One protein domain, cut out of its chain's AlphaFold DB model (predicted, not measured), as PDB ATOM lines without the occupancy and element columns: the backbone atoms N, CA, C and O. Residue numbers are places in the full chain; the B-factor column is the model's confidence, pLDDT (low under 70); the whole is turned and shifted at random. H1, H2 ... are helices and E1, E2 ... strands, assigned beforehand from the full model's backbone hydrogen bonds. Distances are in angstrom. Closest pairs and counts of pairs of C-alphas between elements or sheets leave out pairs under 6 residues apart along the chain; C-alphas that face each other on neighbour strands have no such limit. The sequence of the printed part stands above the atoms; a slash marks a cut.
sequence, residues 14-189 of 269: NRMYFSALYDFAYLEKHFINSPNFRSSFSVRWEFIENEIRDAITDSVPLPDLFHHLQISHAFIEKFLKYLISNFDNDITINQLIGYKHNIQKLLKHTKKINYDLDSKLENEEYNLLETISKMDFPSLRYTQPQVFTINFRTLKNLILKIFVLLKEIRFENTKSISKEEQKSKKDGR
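This is residues 14 to 189 of the 269 residues of an uncharacterized protein of Leptospira ryugenii (UniProt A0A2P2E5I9). Three long helices, H1, H2 and H7, make a bundle with H2 running through the middle of the body, and a long, narrow arm, the hairpin of E1 and E2, reaches out from one end, its tip at residues 48 to 53 standing free. The short helices H4 and H6 pack on H2, H5 crosses between H4 and H7, and H3 is near H2; H8 lies beyond the end of H7 and touches no helix. The printed part has 176 residues, with eight named helices and two named strands in the order H1 E1 E2 H2 H3 H4 H5 H6 H7 H8; it is mostly helix, and its one sheet, E1 - E2, is antiparallel. It is loose, with a radius of gyration of the C-alphas of 20.1 A, and spans 75 by 36 by 34 A, the arm making much of the length.

Begin at H1, residues 14 to 32, which touches H2, residues 63 to 87, at a shallow tilt of 29 degrees, opposite ways; their closest C-alphas, Ala 20 and Phe 75, are 5.1 A apart. Between them in the chain find the hairpin of E1, residues 40 to 49, and E2, residues 52 to 61, antiparallel at 162 degrees, with N 43 and O 58 at 2.8 A and N 54 and O 47 at 2.9 A, within hydrogen-bond range. H2 is the hub, touching four helices. Residues 76 to 84 of H2 alone touch H4, residues 103 to 110; the closest C-alphas, Glu 77 and Ile 103, are 5.7 A apart. H3, residues 93 to 98, is close to H2 but not clearly touching, at 6.5 A between the C-alphas of Lys 81 and Leu 96. H5, residues 123 to 133, touches H4 at a steep tilt of 61 degrees, with the closest C-alphas, Gln 104 and Ser 133, 4.6 A apart. H6, residues 137 to 141, touches residues 70 to 73 of H2 alone, closest at the C-alphas of Gln 70 and Arg 141, 7.4 A. H7, residues 152 to 174, completes the bundle, long helices side by side: it touches H2 the same way at 29 degrees, a shallow tilt, closest at the C-alphas of Phe 79 and Leu 166, 6.7 A. H8, residues 179 to 184, is only just apart from H7, at 8.3 A. Every O i to N i+4 pair is within hydrogen-bond range in H2, H3, H4, H5, H6, H7 and H8, and 13 of 15 are in H1.

Find C-alpha 14 at (150.557, 171.311, 132.436); from there H1 runs 24.3 A to C-alpha 32. E1 covers 27.9 A and E2 28.9 A. H2 runs 36.6 A from C-alpha 63 at (170.710, 159.047, 153.239), H5 15.1 A, and H7 32.7 A. H8 ends at C-alpha 184, (151.336, 180.116, 123.739).

The C-alphas of Asn 50 and Ser 176, 76.2 A apart, are the two farthest from each other. The printed part has no cut, and the link from H4 to H5, residues 111 to 122, is long. Residues 176 to 189 have pLDDT under 70; the mean of the printed part is 88.9.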
ATOM      1  N   ASN A  14     149.140 171.159 132.789       81.38
ATOM      2  CA  ASN A  14     150.557 171.311 132.436       81.38
ATOM      3  C   ASN A  14     151.423 171.422 133.685       81.38
ATOM      4  O   ASN A  14     152.467 170.775 133.761       81.38
ATOM      5  N   ARG A  15     150.974 172.184 134.685       82.06
ATOM      6  CA  ARG A  15     151.701 172.342 135.946       82.06
ATOM      7  C   ARG A  15     151.935 171.011 136.659       82.06
ATOM      8  O   ARG A  15     153.034 170.777 137.160       82.06
ATOM      9  N   MET A  16     150.943 170.118 136.673       87.31
ATOM     10  CA  MET A  16     151.093 168.779 137.265       87.31
ATOM     11  C   MET A  16     152.093 167.924 136.477       87.31
ATOM     12  O   MET A  16     152.971 167.301 137.074       87.31
ATOM     13  N   TYR A  17     152.015 167.956 135.142       90.50
ATOM     14  CA  TYR A  17     152.954 167.256 134.263       90.50
ATOM     15  C   TYR A  17     154.403 167.717 134.468       90.50
ATOM     16  O   TYR A  17     155.277 166.891 134.722       90.50
ATOM     17  N   PHE A  18     154.669 169.026 134.404       87.50
ATOM     18  CA  PHE A  18     156.023 169.562 134.571       87.50
ATOM     19  C   PHE A  18     156.566 169.336 135.982       87.50
ATOM     20  O   PHE A  18     157.746 169.032 136.139       87.50
ATOM     21  N   SER A  19     155.707 169.408 137.001       89.31
ATOM     22  CA  SER A  19     156.107 169.099 138.376       89.31
ATOM     23  C   SER A  19     156.528 167.635 138.539       89.31
ATOM     24  O   SER A  19     157.458 167.363 139.296       89.31
ATOM     25  N   ALA A  20     155.855 166.698 137.860       94.50
ATOM     26  CA  ALA A  20     156.255 165.290 137.837       94.50
ATOM     27  C   ALA A  20     157.548 165.095 137.028       94.50
ATOM     28  O   ALA A  20     158.438 164.361 137.447       94.50
ATOM     29  N   LEU A  21     157.685 165.790 135.894       93.25
ATOM     30  CA  LEU A  21     158.885 165.730 135.060       93.25
ATOM     31  C   LEU A  21     160.133 166.225 135.802       93.25
ATOM     32  O   LEU A  21     161.203 165.651 135.634       93.25
ATOM     33  N   TYR A  22     159.997 167.256 136.640       91.94
ATOM     34  CA  TYR A  22     161.088 167.753 137.476       91.94
ATOM     35  C   TYR A  22     161.597 166.682 138.454       91.94
ATOM     36  O   TYR A  22     162.798 166.421 138.510       91.94
ATOM     37  N   ASP A  23     160.688 166.012 139.170       96.06
ATOM     38  CA  ASP A  23     161.065 164.920 140.078       96.06
ATOM     39  C   ASP A  23     161.693 163.753 139.306       96.06
ATOM     40  O   ASP A  23     162.692 163.184 139.745       96.06
ATOM     41  N   PHE A  24     161.148 163.422 138.130       97.06
ATOM     42  CA  PHE A  24     161.727 162.399 137.264       97.06
ATOM     43  C   PHE A  24     163.144 162.764 136.817       97.06
ATOM     44  O   PHE A  24     164.015 161.911 136.894       97.06
ATOM     45  N   ALA A  25     163.410 164.007 136.406       94.38
ATOM     46  CA  ALA A  25     164.745 164.437 135.985       94.38
ATOM     47  C   ALA A  25     165.779 164.287 137.114       94.38
ATOM     48  O   ALA A  25     166.913 163.858 136.883       94.38
ATOM     49  N   TYR A  26     165.376 164.579 138.355       95.06
ATOM     50  CA  TYR A  26     166.201 164.285 139.521       95.06
ATOM     51  C   TYR A  26     166.449 162.773 139.668       95.06
ATOM     52  O   TYR A  26     167.600 162.348 139.791       95.06
ATOM     53  N   LEU A  27     165.389 161.955 139.648       96.69
ATOM     54  CA  LEU A  27     165.481 160.500 139.824       96.69
ATOM     55  C   LEU A  27     166.307 159.851 138.711       96.69
ATOM     56  O   LEU A  27     167.121 158.977 138.984       96.69
ATOM     57  N   GLU A  28     166.147 160.298 137.472       96.19
ATOM     58  CA  GLU A  28     166.908 159.840 136.317       96.19
ATOM     59  C   GLU A  28     168.406 160.028 136.549       96.19
ATOM     60  O   GLU A  28     169.177 159.072 136.454       96.19
ATOM     61  N   LYS A  29     168.807 161.243 136.935       92.88
ATOM     62  CA  LYS A  29     170.207 161.591 137.171       92.88
ATOM     63  C   LYS A  29     170.795 160.891 138.396       92.88
ATOM     64  O   LYS A  29     171.910 160.380 138.327       92.88
ATOM     65  N   HIS A  30     170.075 160.895 139.516       92.88
ATOM     66  CA  HIS A  30     170.644 160.561 140.824       92.88
ATOM     67  C   HIS A  30     170.280 159.174 141.351       92.88
ATOM     68  O   HIS A  30     170.971 158.680 142.233       92.88
ATOM     69  N   PHE A  31     169.246 158.527 140.813       93.50
ATOM     70  CA  PHE A  31     168.805 157.207 141.268       93.50
ATOM     71  C   PHE A  31     168.878 156.149 140.161       93.50
ATOM     72  O   PHE A  31     169.478 155.094 140.342       93.50
ATOM     73  N   ILE A  32     168.307 156.430 138.991       93.69
ATOM     74  CA  ILE A  32     168.202 155.479 137.879       93.69
ATOM     75  C   ILE A  32     169.570 155.276 137.223       93.69
ATOM     76  O   ILE A  32     169.985 154.130 137.045       93.69
ATOM     77  N   ASN A  33     170.272 156.359 136.888       89.25
ATOM     78  CA  ASN A  33     171.559 156.304 136.189       89.25
ATOM     79  C   ASN A  33     172.766 156.449 137.124       89.25
ATOM     80  O   ASN A  33     173.903 156.446 136.654       89.25
ATOM     81  N   SER A  34     172.542 156.583 138.434       86.19
ATOM     82  CA  SER A  34     173.642 156.760 139.381       86.19
ATOM     83  C   SER A  34     174.440 155.465 139.557       86.19
ATOM     84  O   SER A  34     173.843 154.408 139.780       86.19
ATOM     85  N   PRO A  35     175.784 155.528 139.496       74.50
ATOM     86  CA  PRO A  35     176.628 154.358 139.683       74.50
ATOM     87  C   PRO A  35     176.755 153.934 141.153       74.50
ATOM     88  O   PRO A  35     177.014 152.763 141.399       74.50
ATOM     89  N   ASN A  36     176.581 154.845 142.123       80.12
ATOM     90  CA  ASN A  36     176.834 154.583 143.544       80.12
ATOM     91  C   ASN A  36     175.867 155.349 144.465       80.12
ATOM     92  O   ASN A  36     175.471 156.474 144.161       80.12
ATOM     93  N   PHE A  37     175.561 154.764 145.629       81.88
ATOM     94  CA  PHE A  37     174.804 155.397 146.716       81.88
ATOM     95  C   PHE A  37     175.661 155.490 147.975       81.88
ATOM     96  O   PHE A  37     176.411 154.562 148.290       81.88
ATOM     97  N   ARG A  38     175.520 156.575 148.739       82.56
ATOM     98  CA  ARG A  38     176.140 156.676 150.062       82.56
ATOM     99  C   ARG A  38     175.439 155.728 151.030       82.56
ATOM    100  O   ARG A  38     174.233 155.830 151.258       82.56
ATOM    101  N   SER A  39     176.217 154.821 151.619       82.56
ATOM    102  CA  SER A  39     175.731 153.866 152.619       82.56
ATOM    103  C   SER A  39     175.454 154.519 153.974       82.56
ATOM    104  O   SER A  39     174.606 154.052 154.728       82.56
ATOM    105  N   SER A  40     176.155 155.609 154.279       89.81
ATOM    106  CA  SER A  40     175.981 156.404 155.489       89.81
ATOM    107  C   SER A  40     176.519 157.820 155.283       89.81
ATOM    108  O   SER A  40     177.327 158.075 154.387       89.81
ATOM    109  N   PHE A  41     176.047 158.742 156.111       89.56
ATOM    110  CA  PHE A  41     176.591 160.082 156.274       89.56
ATOM    111  C   PHE A  41     176.764 160.335 157.765       89.56
ATOM    112  O   PHE A  41     175.836 160.070 158.521       89.56
ATOM    113  N   SER A  42     177.916 160.854 158.178       89.88
ATOM    114  CA  SER A  42     178.178 161.146 159.585       89.88
ATOM    115  C   SER A  42     178.729 162.553 159.745       89.88
ATOM    116  O   SER A  42     179.544 162.997 158.936       89.88
ATOM    117  N   VAL A  43     178.298 163.236 160.802       91.69
ATOM    118  CA  VAL A  43     178.816 164.537 161.224       91.69
ATOM    119  C   VAL A  43     179.468 164.350 162.581       91.69
ATOM    120  O   VAL A  43     178.846 163.830 163.502       91.69
ATOM    121  N   ARG A  44     180.733 164.753 162.688       91.19
ATOM    122  CA  ARG A  44     181.512 164.668 163.922       91.19
ATOM    123  C   ARG A  44     181.800 166.075 164.432       91.19
ATOM    124  O   ARG A  44     182.397 166.867 163.706       91.19
ATOM    125  N   TRP A  45     181.414 166.359 165.670       93.19
ATOM    126  CA  TRP A  45     181.751 167.594 166.374       93.19
ATOM    127  C   TRP A  45     182.743 167.290 167.478       93.19
ATOM    128  O   TRP A  45     182.424 166.586 168.433       93.19
ATOM    129  N   GLU A  46     183.949 167.816 167.327       93.69
ATOM    130  CA  GLU A  46     184.995 167.710 168.336       93.69
ATOM    131  C   GLU A  46     184.817 168.808 169.388       93.69
ATOM    132  O   GLU A  46     184.478 169.948 169.062       93.69
ATOM    133  N   PHE A  47     185.059 168.472 170.650       90.00
ATOM    134  CA  PHE A  47     185.042 169.410 171.766       90.00
ATOM    135  C   PHE A  47     186.129 169.048 172.781       90.00
ATOM    136  O   PHE A  47     186.720 167.968 172.739       90.00
ATOM    137  N   ILE A  48     186.442 169.993 173.662       89.00
ATOM    138  CA  ILE A  48     187.395 169.791 174.754       89.00
ATOM    139  C   ILE A  48     186.637 169.984 176.058       89.00
ATOM    140  O   ILE A  48     186.097 171.063 176.300       89.00
ATOM    141  N   GLU A  49     186.628 168.957 176.897       86.88
ATOM    142  CA  GLU A  49     186.043 168.992 178.233       86.88
ATOM    143  C   GLU A  49     187.112 168.555 179.240       86.88
ATOM    144  O   GLU A  49     187.697 167.483 179.110       86.88
ATOM    145  N   ASN A  50     187.425 169.414 180.218       88.12
ATOM    146  CA  ASN A  50     188.480 169.176 181.218       88.12
ATOM    147  C   ASN A  50     189.851 168.801 180.614       88.12
ATOM    148  O   ASN A  50     190.486 167.852 181.060       88.12
ATOM    149  N   GLU A  51     190.296 169.525 179.579       89.88
ATOM    150  CA  GLU A  51     191.548 169.267 178.835       89.88
ATOM    151  C   GLU A  51     191.588 167.940 178.046       89.88
ATOM    152  O   GLU A  51     192.568 167.660 177.352       89.88
ATOM    153  N   ILE A  52     190.508 167.152 178.064       87.38
ATOM    154  CA  ILE A  52     190.368 165.926 177.277       87.38
ATOM    155  C   ILE A  52     189.650 166.266 175.969       87.38
ATOM    156  O   ILE A  52     188.588 166.887 175.966       87.38
ATOM    157  N   ARG A  53     190.243 165.871 174.835       88.38
ATOM    158  CA  ARG A  53     189.588 165.953 173.522       88.38
ATOM    159  C   ARG A  53     188.587 164.813 173.382       88.38
ATOM    160  O   ARG A  53     188.986 163.655 173.474       88.38
ATOM    161  N   ASP A  54     187.343 165.147 173.080       91.94
ATOM    162  CA  ASP A  54     186.279 164.185 172.794       91.94
ATOM    163  C   ASP A  54     185.469 164.623 171.557       91.94
ATOM    164  O   ASP A  54     185.720 165.685 170.973       91.94
ATOM    165  N   ALA A  55     184.544 163.786 171.079       90.56
ATOM    166  CA  ALA A  55     183.693 164.109 169.943       90.56
ATOM    167  C   ALA A  55     182.318 163.429 169.981       90.56
ATOM    168  O   ALA A  55     182.208 162.221 170.174       90.56
ATOM    169  N   ILE A  56     181.274 164.189 169.645       92.56
ATOM    170  CA  ILE A  56     179.940 163.650 169.346       92.56
ATOM    171  C   ILE A  56     179.883 163.326 167.852       92.56
ATOM    172  O   ILE A  56     180.298 164.140 167.026       92.56
ATOM    173  N   THR A  57     179.381 162.142 167.494       91.75
ATOM    174  CA  THR A  57     179.170 161.749 166.092       91.75
ATOM    175  C   THR A  57     177.712 161.384 165.858       91.75
ATOM    176  O   THR A  57     177.251 160.351 166.339       91.75
ATOM    177  N   ASP A  58     177.020 162.192 165.060       90.50
ATOM    178  CA  ASP A  58     175.706 161.843 164.526       90.50
ATOM    179  C   ASP A  58     175.871 161.124 163.190       90.50
ATOM    180  O   ASP A  58     176.724 161.484 162.377       90.50
ATOM    181  N   SER A  59     175.042 160.111 162.939       86.62
ATOM    182  CA  SER A  59     175.061 159.366 161.680       86.62
ATOM    183  C   SER A  59     173.662 159.145 161.121       86.62
ATOM    184  O   SER A  59     172.694 158.926 161.846       86.62
ATOM    185  N   VAL A  60     173.574 159.194 159.797       86.00
ATOM    186  CA  VAL A  60     172.381 158.932 159.004       86.00
ATOM    187  C   VAL A  60     172.694 157.744 158.098       86.00
ATOM    188  O   VAL A  60     173.524 157.875 157.191       86.00
ATOM    189  N   PRO A  61     172.075 156.572 158.313       81.75
ATOM    190  CA  PRO A  61     172.240 155.443 157.414       81.75
ATOM    191  C   PRO A  61     171.487 155.690 156.102       81.75
ATOM    192  O   PRO A  61     170.367 156.196 156.098       81.75
ATOM    193  N   LEU A  62     172.102 155.294 154.987       85.62
ATOM    194  CA  LEU A  62     171.513 155.269 153.643       85.62
ATOM    195  C   LEU A  62     170.777 156.571 153.238       85.62
ATOM    196  O   LEU A  62     169.647 156.505 152.738       85.62
ATOM    197  N   PRO A  63     171.388 157.760 153.420       85.94
ATOM    198  CA  PRO A  63     170.710 159.047 153.239       85.94
ATOM    199  C   PRO A  63     170.184 159.243 151.812       85.94
ATOM    200  O   PRO A  63     169.084 159.761 151.616       85.94
ATOM    201  N   ASP A  64     170.943 158.781 150.813       89.81
ATOM    202  CA  ASP A  64     170.563 158.907 149.405       89.81
ATOM    203  C   ASP A  64     169.316 158.071 149.101       89.81
ATOM    204  O   ASP A  64     168.373 158.563 148.488       89.81
ATOM    205  N   LEU A  65     169.260 156.832 149.604       88.69
ATOM    206  CA  LEU A  65     168.124 155.933 149.387       88.69
ATOM    207  C   LEU A  65     166.835 156.490 149.992       88.69
ATOM    208  O   LEU A  65     165.770 156.406 149.378       88.69
ATOM    209  N   PHE A  66     166.938 157.090 151.176       88.31
ATOM    210  CA  PHE A  66     165.801 157.724 151.826       88.31
ATOM    211  C   PHE A  66     165.275 158.910 151.018       88.31
ATOM    212  O   PHE A  66     164.073 159.032 150.773       88.31
ATOM    213  N   HIS A  67     166.185 159.756 150.544       90.75
ATOM    214  CA  HIS A  67     165.832 160.909 149.734       90.75
ATOM    215  C   HIS A  67     165.248 160.505 148.370       90.75
ATOM    216  O   HIS A  67     164.245 161.069 147.927       90.75
ATOM    217  N   HIS A  68     165.798 159.468 147.732       92.94
ATOM    218  CA  HIS A  68     165.239 158.898 146.508       92.94
ATOM    219  C   HIS A  68     163.830 158.353 146.727       92.94
ATOM    220  O   HIS A  68     162.967 158.583 145.884       92.94
ATOM    221  N   LEU A  69     163.558 157.694 147.857       93.12
ATOM    222  CA  LEU A  69     162.215 157.218 148.185       93.12
ATOM    223  C   LEU A  69     161.222 158.379 148.353       93.12
ATOM    224  O   LEU A  69     160.117 158.315 147.816       93.12
ATOM    225  N   GLN A  70     161.620 159.463 149.028       93.06
ATOM    226  CA  GLN A  70     160.786 160.662 149.180       93.06
ATOM    227  C   GLN A  70     160.441 161.299 147.827       93.06
ATOM    228  O   GLN A  70     159.279 161.619 147.572       93.06
ATOM    229  N   ILE A  71     161.429 161.458 146.944       95.62
ATOM    230  CA  ILE A  71     161.205 162.037 145.612       95.62
ATOM    231  C   ILE A  71     160.403 161.076 144.729       95.62
ATOM    232  O   ILE A  71     159.525 161.519 143.995       95.62
ATOM    233  N   SER A  72     160.614 159.764 144.851       96.75
ATOM    234  CA  SER A  72     159.808 158.753 144.150       96.75
ATOM    235  C   SER A  72     158.340 158.823 144.562       96.75
ATOM    236  O   SER A  72     157.458 158.798 143.708       96.75
ATOM    237  N   HIS A  73     158.063 158.972 145.859       95.69
ATOM    238  CA  HIS A  73     156.708 159.175 146.360       95.69
ATOM    239  C   HIS A  73     156.083 160.451 145.767       95.69
ATOM    240  O   HIS A  73     154.967 160.406 145.247       95.69
ATOM    241  N   ALA A  74     156.797 161.581 145.796       95.00
ATOM    242  CA  ALA A  74     156.317 162.840 145.216       95.00
ATOM    243  C   ALA A  74     156.059 162.733 143.699       95.00
ATOM    244  O   ALA A  74     155.031 163.209 143.211       95.00
ATOM    245  N   PHE A  75     156.936 162.041 142.968       97.62
ATOM    246  CA  PHE A  75     156.777 161.773 141.541       97.62
ATOM    247  C   PHE A  75     155.492 160.985 141.251       97.62
ATOM    248  O   PHE A  75     154.685 161.407 140.419       97.62
ATOM    249  N   ILE A  76     155.268 159.881 141.973       97.56
ATOM    250  CA  ILE A  76     154.070 159.038 141.836       97.56
ATOM    251  C   ILE A  76     152.808 159.840 142.171       97.56
ATOM    252  O   ILE A  76     151.831 159.798 141.425       97.56
ATOM    253  N   GLU A  77     152.825 160.614 143.256       96.12
ATOM    254  CA  GLU A  77     151.711 161.484 143.648       96.12
ATOM    255  C   GLU A  77     151.331 162.458 142.521       96.12
ATOM    256  O   GLU A  77     150.157 162.565 142.149       96.12
ATOM    257  N   LYS A  78     152.319 163.162 141.957       95.81
ATOM    258  CA  LYS A  78     152.100 164.139 140.882       95.81
ATOM    259  C   LYS A  78     151.640 163.465 139.592       95.81
ATOM    260  O   LYS A  78     150.748 163.997 138.930       95.81
ATOM    261  N   PHE A  79     152.178 162.288 139.264       97.38
ATOM    262  CA  PHE A  79     151.689 161.467 138.156       97.38
ATOM    263  C   PHE A  79     150.208 161.116 138.332       97.38
ATOM    264  O   PHE A  79     149.424 161.350 137.416       97.38
ATOM    265  N   LEU A  80     149.797 160.625 139.504       96.94
ATOM    266  CA  LEU A  80     148.402 160.253 139.751       96.94
ATOM    267  C   LEU A  80     147.469 161.467 139.688       96.94
ATOM    268  O   LEU A  80     146.389 161.379 139.111       96.94
ATOM    269  N   LYS A  81     147.887 162.622 140.220       95.81
ATOM    270  CA  LYS A  81     147.127 163.876 140.084       95.81
ATOM    271  C   LYS A  81     146.989 164.304 138.626       95.81
ATOM    272  O   LYS A  81     145.907 164.720 138.214       95.81
ATOM    273  N   TYR A  82     148.058 164.176 137.841       95.19
ATOM    274  CA  TYR A  82     148.012 164.440 136.409       95.19
ATOM    275  C   TYR A  82     147.070 163.465 135.694       95.19
ATOM    276  O   TYR A  82     146.209 163.910 134.939       95.19
ATOM    277  N   LEU A  83     147.166 162.165 135.973       95.44
ATOM    278  CA  LEU A  83     146.279 161.143 135.425       95.44
ATOM    279  C   LEU A  83     144.809 161.478 135.718       95.44
ATOM    280  O   LEU A  83     144.028 161.647 134.788       95.44
ATOM    281  N   ILE A  84     144.454 161.690 136.988       95.25
ATOM    282  CA  ILE A  84     143.088 162.055 137.393       95.25
ATOM    283  C   ILE A  84     142.618 163.311 136.654       95.25
ATOM    284  O   ILE A  84     141.541 163.305 136.075       95.25
ATOM    285  N   SER A  85     143.448 164.357 136.573       93.00
ATOM    286  CA  SER A  85     143.075 165.590 135.863       93.00
ATOM    287  C   SER A  85     142.810 165.406 134.364       93.00
ATOM    288  O   SER A  85     142.164 166.251 133.744       93.00
ATOM    289  N   ASN A  86     143.337 164.345 133.745       92.00
ATOM    290  CA  ASN A  86     143.113 164.062 132.328       92.00
ATOM    291  C   ASN A  86     141.868 163.209 132.076       92.00
ATOM    292  O   ASN A  86     141.280 163.361 131.010       92.00
ATOM    293  N   PHE A  87     141.466 162.362 133.025       92.44
ATOM    294  CA  PHE A  87     140.414 161.360 132.811       92.44
ATOM    295  C   PHE A  87     139.166 161.537 133.691       92.44
ATOM    296  O   PHE A  87     138.147 160.918 133.394       92.44
ATOM    297  N   ASP A  88     139.209 162.372 134.732       92.56
ATOM    298  CA  ASP A  88     138.018 162.839 135.451       92.56
ATOM    299  C   ASP A  88     137.656 164.251 134.962       92.56
ATOM    300  O   ASP A  88     138.426 165.197 135.136       92.56
ATOM    301  N   ASN A  89     136.497 164.389 134.315       87.25
ATOM    302  CA  ASN A  89     136.012 165.675 133.803       87.25
ATOM    303  C   ASN A  89     135.351 166.537 134.888       87.25
ATOM    304  O   ASN A  89     135.224 167.748 134.697       87.25
ATOM    305  N   ASP A  90     134.957 165.933 136.010       90.25
ATOM    306  CA  ASP A  90     134.236 166.591 137.100       90.25
ATOM    307  C   ASP A  90     135.174 167.007 138.244       90.25
ATOM    308  O   ASP A  90     134.774 167.727 139.166       90.25
ATOM    309  N   ILE A  91     136.442 166.581 138.197       92.81
ATOM    310  CA  ILE A  91     137.431 166.929 139.212       92.81
ATOM    311  C   ILE A  91     137.780 168.420 139.164       92.81
ATOM    312  O   ILE A  91     138.091 169.002 138.127       92.81
ATOM    313  N   THR A  92     137.794 169.046 140.337       90.94
ATOM    314  CA  THR A  92     138.238 170.431 140.535       90.94
ATOM    315  C   THR A  92     139.651 170.486 141.112       90.94
ATOM    316  O   THR A  92     140.122 169.558 141.779       90.94
ATOM    317  N   ILE A  93     140.331 171.623 140.933       88.44
ATOM    318  CA  ILE A  93     141.667 171.832 141.511       88.44
ATOM    319  C   ILE A  93     141.669 171.715 143.044       88.44
ATOM    320  O   ILE A  93     142.584 171.126 143.617       88.44
ATOM    321  N   ASN A  94     140.613 172.189 143.712       89.44
ATOM    322  CA  ASN A  94     140.477 172.102 145.167       89.44
ATOM    323  C   ASN A  94     140.354 170.651 145.645       89.44
ATOM    324  O   ASN A  94     140.946 170.288 146.661       89.44
ATOM    325  N   GLN A  95     139.648 169.798 144.897       92.44
ATOM    326  CA  GLN A  95     139.592 168.365 145.193       92.44
ATOM    327  C   GLN A  95     140.957 167.699 144.978       92.44
ATOM    328  O   GLN A  95     141.393 166.936 145.841       92.44
ATOM    329  N   LEU A  96     141.669 168.034 143.892       91.50
ATOM    330  CA  LEU A  96     143.023 167.521 143.646       91.50
ATOM    331  C   LEU A  96     144.012 167.904 144.756       91.50
ATOM    332  O   LEU A  96     144.781 167.061 145.221       91.50
ATOM    333  N   ILE A  97     143.981 169.161 145.206       89.00
ATOM    334  CA  ILE A  97     144.792 169.647 146.331       89.00
ATOM    335  C   ILE A  97     144.359 168.974 147.641       89.00
ATOM    336  O   ILE A  97     145.207 168.615 148.459       89.00
ATOM    337  N   GLY A  98     143.057 168.735 147.823       91.19
ATOM    338  CA  GLY A  98     142.480 168.072 148.994       91.19
ATOM    339  C   GLY A  98     142.990 166.646 149.232       91.19
ATOM    340  O   GLY A  98     142.999 166.189 150.378       91.19
ATOM    341  N   TYR A  99     143.498 165.960 148.200       92.06
ATOM    342  CA  TYR A  99     144.200 164.682 148.373       92.06
ATOM    343  C   TYR A  99     145.526 164.810 149.135       92.06
ATOM    344  O   TYR A  99     146.034 163.800 149.626       92.06
ATOM    345  N   LYS A 100     146.072 166.027 149.290       89.75
ATOM    346  CA  LYS A 100     147.388 166.288 149.898       89.75
ATOM    347  C   LYS A 100     148.443 165.375 149.255       89.75
ATOM    348  O   LYS A 100     148.500 165.319 148.030       89.75
ATOM    349  N   HIS A 101     149.211 164.646 150.064       90.12
ATOM    350  CA  HIS A 101     150.215 163.663 149.639       90.12
ATOM    351  C   HIS A 101     149.704 162.215 149.741       90.12
ATOM    352  O   HIS A 101     150.488 161.281 149.828       90.12
ATOM    353  N   ASN A 102     148.386 161.995 149.807       93.38
ATOM    354  CA  ASN A 102     147.834 160.667 150.072       93.38
ATOM    355  C   ASN A 102     147.671 159.860 148.771       93.38
ATOM    356  O   ASN A 102     146.624 159.911 148.117       93.38
ATOM    357  N   ILE A 103     148.705 159.091 148.422       95.50
ATOM    358  CA  ILE A 103     148.712 158.211 147.244       95.50
ATOM    359  C   ILE A 103     147.576 157.186 147.307       95.50
ATOM    360  O   ILE A 103     146.918 156.961 146.297       95.50
ATOM    361  N   GLN A 104     147.261 156.619 148.476       95.00
ATOM    362  CA  GLN A 104     146.169 155.648 148.599       95.00
ATOM    363  C   GLN A 104     144.815 156.214 148.144       95.00
ATOM    364  O   GLN A 104     144.043 155.534 147.466       95.00
ATOM    365  N   LYS A 105     144.499 157.464 148.505       95.06
ATOM    366  CA  LYS A 105     143.268 158.132 148.058       95.06
ATOM    367  C   LYS A 105     143.294 158.412 146.557       95.06
ATOM    368  O   LYS A 105     142.262 158.236 145.915       95.06
ATOM    369  N   LEU A 106     144.448 158.801 146.015       95.75
ATOM    370  CA  LEU A 106     144.625 159.012 144.578       95.75
ATOM    371  C   LEU A 106     144.424 157.700 143.800       95.75
ATOM    372  O   LEU A 106     143.630 157.683 142.869       95.75
ATOM    373  N   LEU A 107     145.017 156.584 144.236       94.94
ATOM    374  CA  LEU A 107     144.817 155.262 143.622       94.94
ATOM    375  C   LEU A 107     143.363 154.784 143.707       94.94
ATOM    376  O   LEU A 107     142.804 154.249 142.754       94.94
ATOM    377  N   LYS A 108     142.690 155.009 144.842       93.75
ATOM    378  CA  LYS A 108     141.250 154.718 144.951       93.75
ATOM    379  C   LYS A 108     140.418 155.557 143.984       93.75
ATOM    380  O   LYS A 108     139.375 155.095 143.532       93.75
ATOM    381  N   HIS A 109     140.849 156.784 143.699       94.81
ATOM    382  CA  HIS A 109     140.188 157.639 142.725       94.81
ATOM    383  C   HIS A 109     140.439 157.148 141.294       94.81
ATOM    384  O   HIS A 109     139.490 157.070 140.522       94.81
ATOM    385  N   THR A 110     141.663 156.738 140.945       93.25
ATOM    386  CA  THR A 110     141.964 156.223 139.596       93.25
ATOM    387  C   THR A 110     141.184 154.958 139.246       93.25
ATOM    388  O   THR A 110     140.934 154.709 138.079       93.25
ATOM    389  N   LYS A 111     140.702 154.192 140.230       91.00
ATOM    390  CA  LYS A 111     139.793 153.056 139.981       91.00
ATOM    391  C   LYS A 111     138.376 153.464 139.546       91.00
ATOM    392  O   LYS A 111     137.604 152.609 139.130       91.00
ATOM    393  N   LYS A 112     138.005 154.741 139.689       90.94
ATOM    394  CA  LYS A 112     136.677 155.274 139.330       90.94
ATOM    395  C   LYS A 112     136.651 155.973 137.972       90.94
ATOM    396  O   LYS A 112     135.567 156.255 137.471       90.94
ATOM    397  N   ILE A 113     137.817 156.282 137.413       91.00
ATOM    398  CA  ILE A 113     137.948 156.957 136.118       91.00
ATOM    399  C   ILE A 113     138.139 155.908 135.021       91.00
ATOM    400  O   ILE A 113     138.543 154.780 135.300       91.00
ATOM    401  N   ASN A 114     137.862 156.265 133.767       81.69
ATOM    402  CA  ASN A 114     137.980 155.347 132.630       81.69
ATOM    403  C   ASN A 114     139.447 155.160 132.184       81.69
ATOM    404  O   ASN A 114     139.800 155.439 131.038       81.69
ATOM    405  N   TYR A 115     140.316 154.756 133.114       85.88
ATOM    406  CA  TYR A 115     141.722 154.454 132.866       85.88
ATOM    407  C   TYR A 115     142.172 153.283 133.739       85.88
ATOM    408  O   TYR A 115     142.235 153.389 134.964       85.88
ATOM    409  N   ASP A 116     142.520 152.171 133.100       87.88
ATOM    410  CA  ASP A 116     142.994 150.974 133.786       87.88
ATOM    411  C   ASP A 116     144.510 151.049 134.015       87.88
ATOM    412  O   ASP A 116     145.309 150.668 133.159       87.88
ATOM    413  N   LEU A 117     144.904 151.609 135.163       91.62
ATOM    414  CA  LEU A 117     146.307 151.678 135.585       91.62
ATOM    415  C   LEU A 117     146.845 150.299 135.991       91.62
ATOM    416  O   LEU A 117     148.017 150.010 135.753       91.62
ATOM    417  N   ASP A 118     146.001 149.463 136.596       89.81
ATOM    418  CA  ASP A 118     146.410 148.198 137.205       89.81
ATOM    419  C   ASP A 118     146.914 147.229 136.118       89.81
ATOM    420  O   ASP A 118     147.965 146.614 136.292       89.81
ATOM    421  N   SER A 119     146.267 147.177 134.943       90.50
ATOM    422  CA  SER A 119     146.742 146.349 133.814       90.50
ATOM    423  C   SER A 119     148.016 146.849 133.131       90.50
ATOM    424  O   SER A 119     148.595 146.140 132.302       90.50
ATOM    425  N   LYS A 120     148.478 148.063 133.449       93.38
ATOM    426  CA  LYS A 120     149.718 148.623 132.897       93.38
ATOM    427  C   LYS A 120     150.951 148.257 133.714       93.38
ATOM    428  O   LYS A 120     152.052 148.520 133.231       93.38
ATOM    429  N   LEU A 121     150.787 147.690 134.906       94.81
ATOM    430  CA  LEU A 121     151.871 147.377 135.834       94.81
ATOM    431  C   LEU A 121     152.063 145.866 135.961       94.81
ATOM    432  O   LEU A 121     151.105 145.097 135.948       94.81
ATOM    433  N   GLU A 122     153.311 145.438 136.118       95.00
ATOM    434  CA  GLU A 122     153.604 144.062 136.518       95.00
ATOM    435  C   GLU A 122     153.230 143.837 137.993       95.00
ATOM    436  O   GLU A 122     153.184 144.775 138.792       95.00
ATOM    437  N   ASN A 123     153.004 142.581 138.396       94.75
ATOM    438  CA  ASN A 123     152.592 142.252 139.769       94.75
ATOM    439  C   ASN A 123     153.546 142.822 140.836       94.75
ATOM    440  O   ASN A 123     153.097 143.305 141.875       94.75
ATOM    441  N   GLU A 124     154.859 142.778 140.597       96.00
ATOM    442  CA  GLU A 124     155.848 143.326 141.533       96.00
ATOM    443  C   GLU A 124     155.759 144.854 141.644       96.00
ATOM    444  O   GLU A 124     155.839 145.405 142.742       96.00
ATOM    445  N   GLU A 125     155.549 145.537 140.518       96.12
ATOM    446  CA  GLU A 125     155.390 146.990 140.441       96.12
ATOM    447  C   GLU A 125     154.097 147.435 141.131       96.12
ATOM    448  O   GLU A 125     154.102 148.406 141.890       96.12
ATOM    449  N   TYR A 126     153.009 146.688 140.933       94.69
ATOM    450  CA  TYR A 126     151.733 146.919 141.600       94.69
ATOM    451  C   TYR A 126     151.838 146.752 143.119       94.69
ATOM    452  O   TYR A 126     151.437 147.635 143.878       94.69
ATOM    453  N   ASN A 127     152.438 145.652 143.581       94.75
ATOM    454  CA  ASN A 127     152.647 145.399 145.007       94.75
ATOM    455  C   ASN A 127     153.518 146.483 145.656       94.75
ATOM    456  O   ASN A 127     153.276 146.901 146.797       94.75
ATOM    457  N   LEU A 128     154.523 146.967 144.926       96.62
ATOM    458  CA  LEU A 128     155.347 148.077 145.373       96.62
ATOM    459  C   LEU A 128     154.552 149.388 145.439       96.62
ATOM    460  O   LEU A 128     154.650 150.100 146.437       96.62
ATOM    461  N   LEU A 129     153.742 149.696 144.425       96.25
ATOM    462  CA  LEU A 129     152.875 150.873 144.416       96.25
ATOM    463  C   LEU A 129     151.884 150.854 145.589       96.25
ATOM    464  O   LEU A 129     151.726 151.863 146.276       96.25
ATOM    465  N   GLU A 130     151.288 149.700 145.887       93.94
ATOM    466  CA  GLU A 130     150.442 149.494 147.066       93.94
ATOM    467  C   GLU A 130     151.209 149.726 148.375       93.94
ATOM    468  O   GLU A 130     150.681 150.352 149.297       93.94
ATOM    469  N   THR A 131     152.465 149.278 148.457       94.88
ATOM    470  CA  THR A 131     153.337 149.520 149.619       94.88
ATOM    471  C   THR A 131     153.617 151.010 149.796       94.88
ATOM    472  O   THR A 131     153.409 151.547 150.883       94.88
ATOM    473  N   ILE A 132     154.010 151.702 148.722       95.12
ATOM    474  CA  ILE A 132     154.248 153.152 148.716       95.12
ATOM    475  C   ILE A 132     152.973 153.911 149.096       95.12
ATOM    476  O   ILE A 132     153.036 154.876 149.850       95.12
ATOM    477  N   SER A 133     151.803 153.451 148.644       94.19
ATOM    478  CA  SER A 133     150.525 154.108 148.932       94.19
ATOM    479  C   SER A 133     150.166 154.154 150.418       94.19
ATOM    480  O   SER A 133     149.433 155.047 150.844       94.19
ATOM    481  N   LYS A 134     150.676 153.191 151.192       92.81
ATOM    482  CA  LYS A 134     150.438 153.045 152.632       92.81
ATOM    483  C   LYS A 134     151.467 153.793 153.477       92.81
ATOM    484  O   LYS A 134     151.278 153.885 154.688       92.81
ATOM    485  N   MET A 135     152.539 154.301 152.870       91.31
ATOM    486  CA  MET A 135     153.524 155.112 153.579       91.31
ATOM    487  C   MET A 135     152.901 156.433 154.012       91.31
ATOM    488  O   MET A 135     152.204 157.091 153.238       91.31
ATOM    489  N   ASP A 136     153.203 156.855 155.237       86.69
ATOM    490  CA  ASP A 136     152.874 158.207 155.662       86.69
ATOM    491  C   ASP A 136     154.018 159.152 155.280       86.69
ATOM    492  O   ASP A 136     155.059 159.208 155.937       86.69
ATOM    493  N   PHE A 137     153.845 159.880 154.176       83.88
ATOM    494  CA  PHE A 137     154.881 160.757 153.630       83.88
ATOM    495  C   PHE A 137     155.372 161.841 154.613       83.88
ATOM    496  O   PHE A 137     156.587 162.018 154.723       83.88
ATOM    497  N   PRO A 138     154.505 162.549 155.371       86.38
ATOM    498  CA  PRO A 138     154.946 163.414 156.463       86.38
ATOM    499  C   PRO A 138     155.826 162.691 157.490       86.38
ATOM    500  O   PRO A 138     156.928 163.164 157.763       86.38
ATOM    501  N   SER A 139     155.400 161.529 157.997       85.94
ATOM    502  CA  SER A 139     156.222 160.711 158.901       85.94
ATOM    503  C   SER A 139     157.558 160.323 158.273       85.94
ATOM    504  O   SER A 139     158.587 160.361 158.942       85.94
ATOM    505  N   LEU A 140     157.573 160.005 156.974       83.00
ATOM    506  CA  LEU A 140     158.801 159.716 156.234       83.00
ATOM    507  C   LEU A 140     159.706 160.949 156.175       83.00
ATOM    508  O   LEU A 140     160.907 160.841 156.355       83.00
ATOM    509  N   ARG A 141     159.175 162.156 155.986       83.31
ATOM    510  CA  ARG A 141     160.006 163.368 155.970       83.31
ATOM    511  C   ARG A 141     160.667 163.663 157.317       83.31
ATOM    512  O   ARG A 141     161.796 164.144 157.336       83.31
ATOM    513  N   TYR A 142     159.974 163.373 158.414       85.38
ATOM    514  CA  TYR A 142     160.432 163.646 159.780       85.38
ATOM    515  C   TYR A 142     160.990 162.412 160.501       85.38
ATOM    516  O   TYR A 142     161.047 162.403 161.729       85.38
ATOM    517  N   THR A 143     161.357 161.367 159.743       81.81
ATOM    518  CA  THR A 143     161.930 160.107 160.255       81.81
ATOM    519  C   THR A 143     161.158 159.520 161.442       81.81
ATOM    520  O   THR A 143     161.748 158.970 162.371       81.81
ATOM    521  N   GLN A 144     159.828 159.651 161.432       86.75
ATOM    522  CA  GLN A 144     158.966 159.074 162.457       86.75
ATOM    523  C   GLN A 144     158.858 157.550 162.282       86.75
ATOM    524  O   GLN A 144     158.971 157.057 161.150       86.75
ATOM    525  N   PRO A 145     158.631 156.791 163.375       86.19
ATOM    526  CA  PRO A 145     158.610 155.332 163.333       86.19
ATOM    527  C   PRO A 145     157.576 154.772 162.350       86.19
ATOM    528  O   PRO A 145     156.381 155.034 162.465       86.19
ATOM    529  N   GLN A 146     158.042 153.958 161.405       87.62
ATOM    530  CA  GLN A 146     157.222 153.217 160.449       87.62
ATOM    531  C   GLN A 146     158.015 152.024 159.907       87.62
ATOM    532  O   GLN A 146     159.245 152.067 159.850       87.62
ATOM    533  N   VAL A 147     157.318 150.957 159.515       87.94
ATOM    534  CA  VAL A 147     157.941 149.721 159.019       87.94
ATOM    535  C   VAL A 147     157.451 149.448 157.606       87.94
ATOM    536  O   VAL A 147     156.253 149.303 157.373       87.94
ATOM    537  N   PHE A 148     158.384 149.362 156.665       90.00
ATOM    538  CA  PHE A 148     158.119 148.988 155.283       90.00
ATOM    539  C   PHE A 148     159.375 148.376 154.658       90.00
ATOM    540  O   PHE A 148     160.493 148.629 155.106       90.00
ATOM    541  N   THR A 149     159.186 147.613 153.585       90.75
ATOM    542  CA  THR A 149     160.280 147.022 152.808       90.75
ATOM    543  C   THR A 149     160.154 147.470 151.364       90.75
ATOM    544  O   THR A 149     159.082 147.355 150.773       90.75
ATOM    545  N   ILE A 150     161.248 147.972 150.790       92.00
ATOM    546  CA  ILE A 150     161.289 148.437 149.403       92.00
ATOM    547  C   ILE A 150     162.420 147.744 148.660       92.00
ATOM    548  O   ILE A 150     163.586 147.842 149.037       92.00
ATOM    549  N   ASN A 151     162.066 147.072 147.567       93.06
ATOM    550  CA  ASN A 151     163.038 146.619 146.586       93.06
ATOM    551  C   ASN A 151     163.360 147.785 145.639       93.06
ATOM    552  O   ASN A 151     162.534 148.174 144.814       93.06
ATOM    553  N   PHE A 152     164.567 148.343 145.746       90.88
ATOM    554  CA  PHE A 152     164.976 149.494 144.935       90.88
ATOM    555  C   PHE A 152     165.088 149.187 143.435       90.88
ATOM    556  O   PHE A 152     164.905 150.090 142.620       90.88
ATOM    557  N   ARG A 153     165.332 147.929 143.042       93.00
ATOM    558  CA  ARG A 153     165.310 147.530 141.625       93.00
ATOM    559  C   ARG A 153     163.887 147.606 141.075       93.00
ATOM    560  O   ARG A 153     163.676 148.220 140.034       93.00
ATOM    561  N   THR A 154     162.920 147.062 141.808       96.56
ATOM    562  CA  THR A 154     161.497 147.171 141.459       96.56
ATOM    563  C   THR A 154     161.034 148.632 141.482       96.56
ATOM    564  O   THR A 154     160.292 149.044 140.598       96.56
ATOM    565  N   LEU A 155     161.531 149.454 142.417       96.56
ATOM    566  CA  LEU A 155     161.235 150.894 142.462       96.56
ATOM    567  C   LEU A 155     161.713 151.625 141.209       96.56
ATOM    568  O   LEU A 155     160.963 152.407 140.631       96.56
ATOM    569  N   LYS A 156     162.940 151.348 140.765       95.56
ATOM    570  CA  LYS A 156     163.481 151.900 139.520       95.56
ATOM    571  C   LYS A 156     162.612 151.522 138.315       95.56
ATOM    572  O   LYS A 156     162.292 152.400 137.513       95.56
ATOM    573  N   ASN A 157     162.197 150.258 138.215       96.56
ATOM    574  CA  ASN A 157     161.319 149.791 137.136       96.56
ATOM    575  C   ASN A 157     159.959 150.499 137.170       96.56
ATOM    576  O   ASN A 157     159.559 151.083 136.166       96.56
ATOM    577  N   LEU A 158     159.326 150.570 138.347       97.88
ATOM    578  CA  LEU A 158     158.058 151.273 138.545       97.88
ATOM    579  C   LEU A 158     158.147 152.749 138.119       97.88
ATOM    580  O   LEU A 158     157.268 153.236 137.411       97.88
ATOM    581  N   ILE A 159     159.212 153.466 138.499       98.19
ATOM    582  CA  ILE A 159     159.412 154.877 138.113       98.19
ATOM    583  C   ILE A 159     159.541 155.019 136.595       98.19
ATOM    584  O   ILE A 159     158.892 155.882 136.001       98.19
ATOM    585  N   LEU A 160     160.354 154.171 135.954       97.56
ATOM    586  CA  LEU A 160     160.518 154.174 134.498       97.56
ATOM    587  C   LEU A 160     159.194 153.872 133.788       97.56
ATOM    588  O   LEU A 160     158.845 154.551 132.820       97.56
ATOM    589  N   LYS A 161     158.431 152.900 134.292       97.62
ATOM    590  CA  LYS A 161     157.120 152.530 133.758       97.62
ATOM    591  C   LYS A 161     156.125 153.681 133.870       97.62
ATOM    592  O   LYS A 161     155.509 154.055 132.874       97.62
ATOM    593  N   ILE A 162     156.032 154.308 135.043       97.88
ATOM    594  CA  ILE A 162     155.188 155.488 135.266       97.88
ATOM    595  C   ILE A 162     155.598 156.644 134.348       97.88
ATOM    596  O   ILE A 162     154.734 157.319 133.796       97.88
ATOM    597  N   PHE A 163     156.896 156.863 134.124       97.94
ATOM    598  CA  PHE A 163     157.357 157.894 133.194       97.94
ATOM    599  C   PHE A 163     156.925 157.625 131.745       97.94
ATOM    600  O   PHE A 163     156.549 158.556 131.029       97.94
ATOM    601  N   VAL A 164     156.932 156.364 131.302       97.06
ATOM    602  CA  VAL A 164     156.387 155.988 129.988       97.06
ATOM    603  C   VAL A 164     154.897 156.323 129.911       97.06
ATOM    604  O   VAL A 164     154.500 157.046 128.998       97.06
ATOM    605  N   LEU A 165     154.102 155.923 130.910       96.50
ATOM    606  CA  LEU A 165     152.666 156.237 130.968       96.50
ATOM    607  C   LEU A 165     152.405 157.753 130.990       96.50
ATOM    608  O   LEU A 165     151.532 158.253 130.283       96.50
ATOM    609  N   LEU A 166     153.196 158.512 131.753       95.69
ATOM    610  CA  LEU A 166     153.122 159.973 131.809       95.69
ATOM    611  C   LEU A 166     153.307 160.597 130.414       95.69
ATOM    612  O   LEU A 166     152.564 161.511 130.040       95.69
ATOM    613  N   LYS A 167     154.283 160.106 129.635       94.38
ATOM    614  CA  LYS A 167     154.530 160.558 128.255       94.38
ATOM    615  C   LYS A 167     153.397 160.174 127.310       94.38
ATOM    616  O   LYS A 167     153.007 161.012 126.502       94.38
ATOM    617  N   GLU A 168     152.868 158.959 127.417       93.44
ATOM    618  CA  GLU A 168     151.740 158.488 126.601       93.44
ATOM    619  C   GLU A 168     150.511 159.377 126.808       93.44
ATOM    620  O   GLU A 168     150.012 159.974 125.853       93.44
ATOM    621  N   ILE A 169     150.108 159.590 128.067       92.75
ATOM    622  CA  ILE A 169     148.977 160.459 128.417       92.75
ATOM    623  C   ILE A 169     149.224 161.881 127.907       92.75
ATOM    624  O   ILE A 169     148.327 162.522 127.353       92.75
ATOM    625  N   ARG A 170     150.445 162.411 128.067       90.00
ATOM    626  CA  ARG A 170     150.797 163.739 127.545       90.00
ATOM    627  C   ARG A 170     150.650 163.813 126.030       90.00
ATOM    628  O   ARG A 170     150.077 164.783 125.534       90.00
ATOM    629  N   PHE A 171     151.168 162.829 125.310       87.81
ATOM    630  CA  PHE A 171     151.108 162.782 123.857       87.81
ATOM    631  C   PHE A 171     149.658 162.715 123.365       87.81
ATOM    632  O   PHE A 171     149.253 163.528 122.538       87.81
ATOM    633  N   GLU A 172     148.840 161.830 123.935       86.06
ATOM    634  CA  GLU A 172     147.429 161.684 123.565       86.06
ATOM    635  C   GLU A 172     146.624 162.973 123.740       86.06
ATOM    636  O   GLU A 172     145.798 163.296 122.885       86.06
ATOM    637  N   ASN A 173     146.913 163.738 124.795       79.75
ATOM    638  CA  ASN A 173     146.241 165.004 125.098       79.75
ATOM    639  C   ASN A 173     146.798 166.209 124.322       79.75
ATOM    640  O   ASN A 173     146.229 167.298 124.385       79.75
ATOM    641  N   THR A 174     147.917 166.053 123.606       76.50
ATOM    642  CA  THR A 174     148.572 167.156 122.877       76.50
ATOM    643  C   THR A 174     148.722 166.921 121.378       76.50
ATOM    644  O   THR A 174     149.032 167.871 120.659       76.50
ATOM    645  N   LYS A 175     148.444 165.709 120.881       74.81
ATOM    646  CA  LYS A 175     148.580 165.320 119.465       74.81
ATOM    647  C   LYS A 175     147.786 166.188 118.484       74.81
ATOM    648  O   LYS A 175     148.173 166.298 117.328       74.81
ATOM    649  N   SER A 176     146.688 166.794 118.934       63.94
ATOM    650  CA  SER A 176     145.814 167.654 118.127       63.94
ATOM    651  C   SER A 176     146.075 169.153 118.313       63.94
ATOM    652  O   SER A 176     145.362 169.960 117.728       63.94
ATOM    653  N   ILE A 177     147.058 169.536 119.135       69.31
ATOM    654  CA  ILE A 177     147.380 170.937 119.436       69.31
ATOM    655  C   ILE A 177     148.467 171.413 118.470       69.31
ATOM    656  O   ILE A 177     149.519 170.777 118.354       69.31
ATOM    657  N   SER A 178     148.240 172.546 117.805       69.44
ATOM    658  CA  SER A 178     149.213 173.136 116.879       69.44
ATOM    659  C   SER A 178     150.509 173.566 117.590       69.44
ATOM    660  O   SER A 178     150.531 173.842 118.793       69.44
ATOM    661  N   LYS A 179     151.623 173.670 116.848       67.12
ATOM    662  CA  LYS A 179     152.899 174.169 117.403       67.12
ATOM    663  C   LYS A 179     152.777 175.598 117.947       67.12
ATOM    664  O   LYS A 179     153.454 175.920 118.922       67.12
ATOM    665  N   GLU A 180     151.941 176.448 117.344       64.12
ATOM    666  CA  GLU A 180     151.689 177.801 117.856       64.12
ATOM    667  C   GLU A 180     150.931 177.781 119.191       64.12
ATOM    668  O   GLU A 180     151.346 178.458 120.132       64.12
ATOM    669  N   GLU A 181     149.901 176.944 119.333       63.62
ATOM    670  CA  GLU A 181     149.165 176.788 120.597       63.62
ATOM    671  C   GLU A 181     150.016 176.157 121.708       63.62
ATOM    672  O   GLU A 181     149.863 176.480 122.885       63.62
ATOM    673  N   GLN A 182     150.957 175.273 121.364       62.72
ATOM    674  CA  GLN A 182     151.921 174.747 122.336       62.72
ATOM    675  C   GLN A 182     152.922 175.814 122.811       62.72
ATOM    676  O   GLN A 182     153.390 175.752 123.952       62.72
ATOM    677  N   LYS A 183     153.269 176.783 121.952       61.41
ATOM    678  CA  LYS A 183     154.150 177.911 122.301       61.41
ATOM    679  C   LYS A 183     153.440 178.971 123.142       61.41
ATOM    680  O   LYS A 183     154.108 179.599 123.962       61.41
ATOM    681  N   SER A 184     152.134 179.169 122.950       58.03
ATOM    682  CA  SER A 184     151.336 180.116 123.739       58.03
ATOM    683  C   SER A 184     150.960 179.568 125.120       58.03
ATOM    684  O   SER A 184     150.914 180.337 126.075       58.03
ATOM    685  N   LYS A 185     150.798 178.244 125.269       59.66
ATOM    686  CA  LYS A 185     150.602 177.555 126.562       59.66
ATOM    687  C   LYS A 185     151.917 177.414 127.346       59.66
ATOM    688  O   LYS A 185     152.433 176.306 127.533       59.66
ATOM    689  N   LYS A 186     152.498 178.544 127.760       56.19
ATOM    690  CA  LYS A 186     153.677 178.575 128.648       56.19
ATOM    691  C   LYS A 186     153.351 178.217 130.103       56.19
ATOM    692  O   LYS A 186     154.282 177.906 130.835       56.19
ATOM    693  N   ASP A 187     152.072 178.184 130.461       58.41
ATOM    694  CA  ASP A 187     151.578 177.924 131.815       58.41
ATOM    695  C   ASP A 187     152.079 176.589 132.392       58.41
ATOM    696  O   ASP A 187     152.122 175.553 131.712       58.41
ATOM    697  N   GLY A 188     152.488 176.633 133.658       56.28
ATOM    698  CA  GLY A 188     152.968 175.510 134.452       56.28
ATOM    699  C   GLY A 188     154.467 175.221 134.349       56.28
ATOM    700  O   GLY A 188     154.914 174.216 134.909       56.28
ATOM    701  N   ARG A 189     155.253 176.036 133.629       65.94
ATOM    702  CA  ARG A 189     156.704 175.834 133.468       65.94
ATOM    703  C   ARG A 189     157.495 176.526 134.578       65.94
ATOM    704  O   ARG A 189     157.184 177.640 134.985       65.94
TER     705      ARG A 189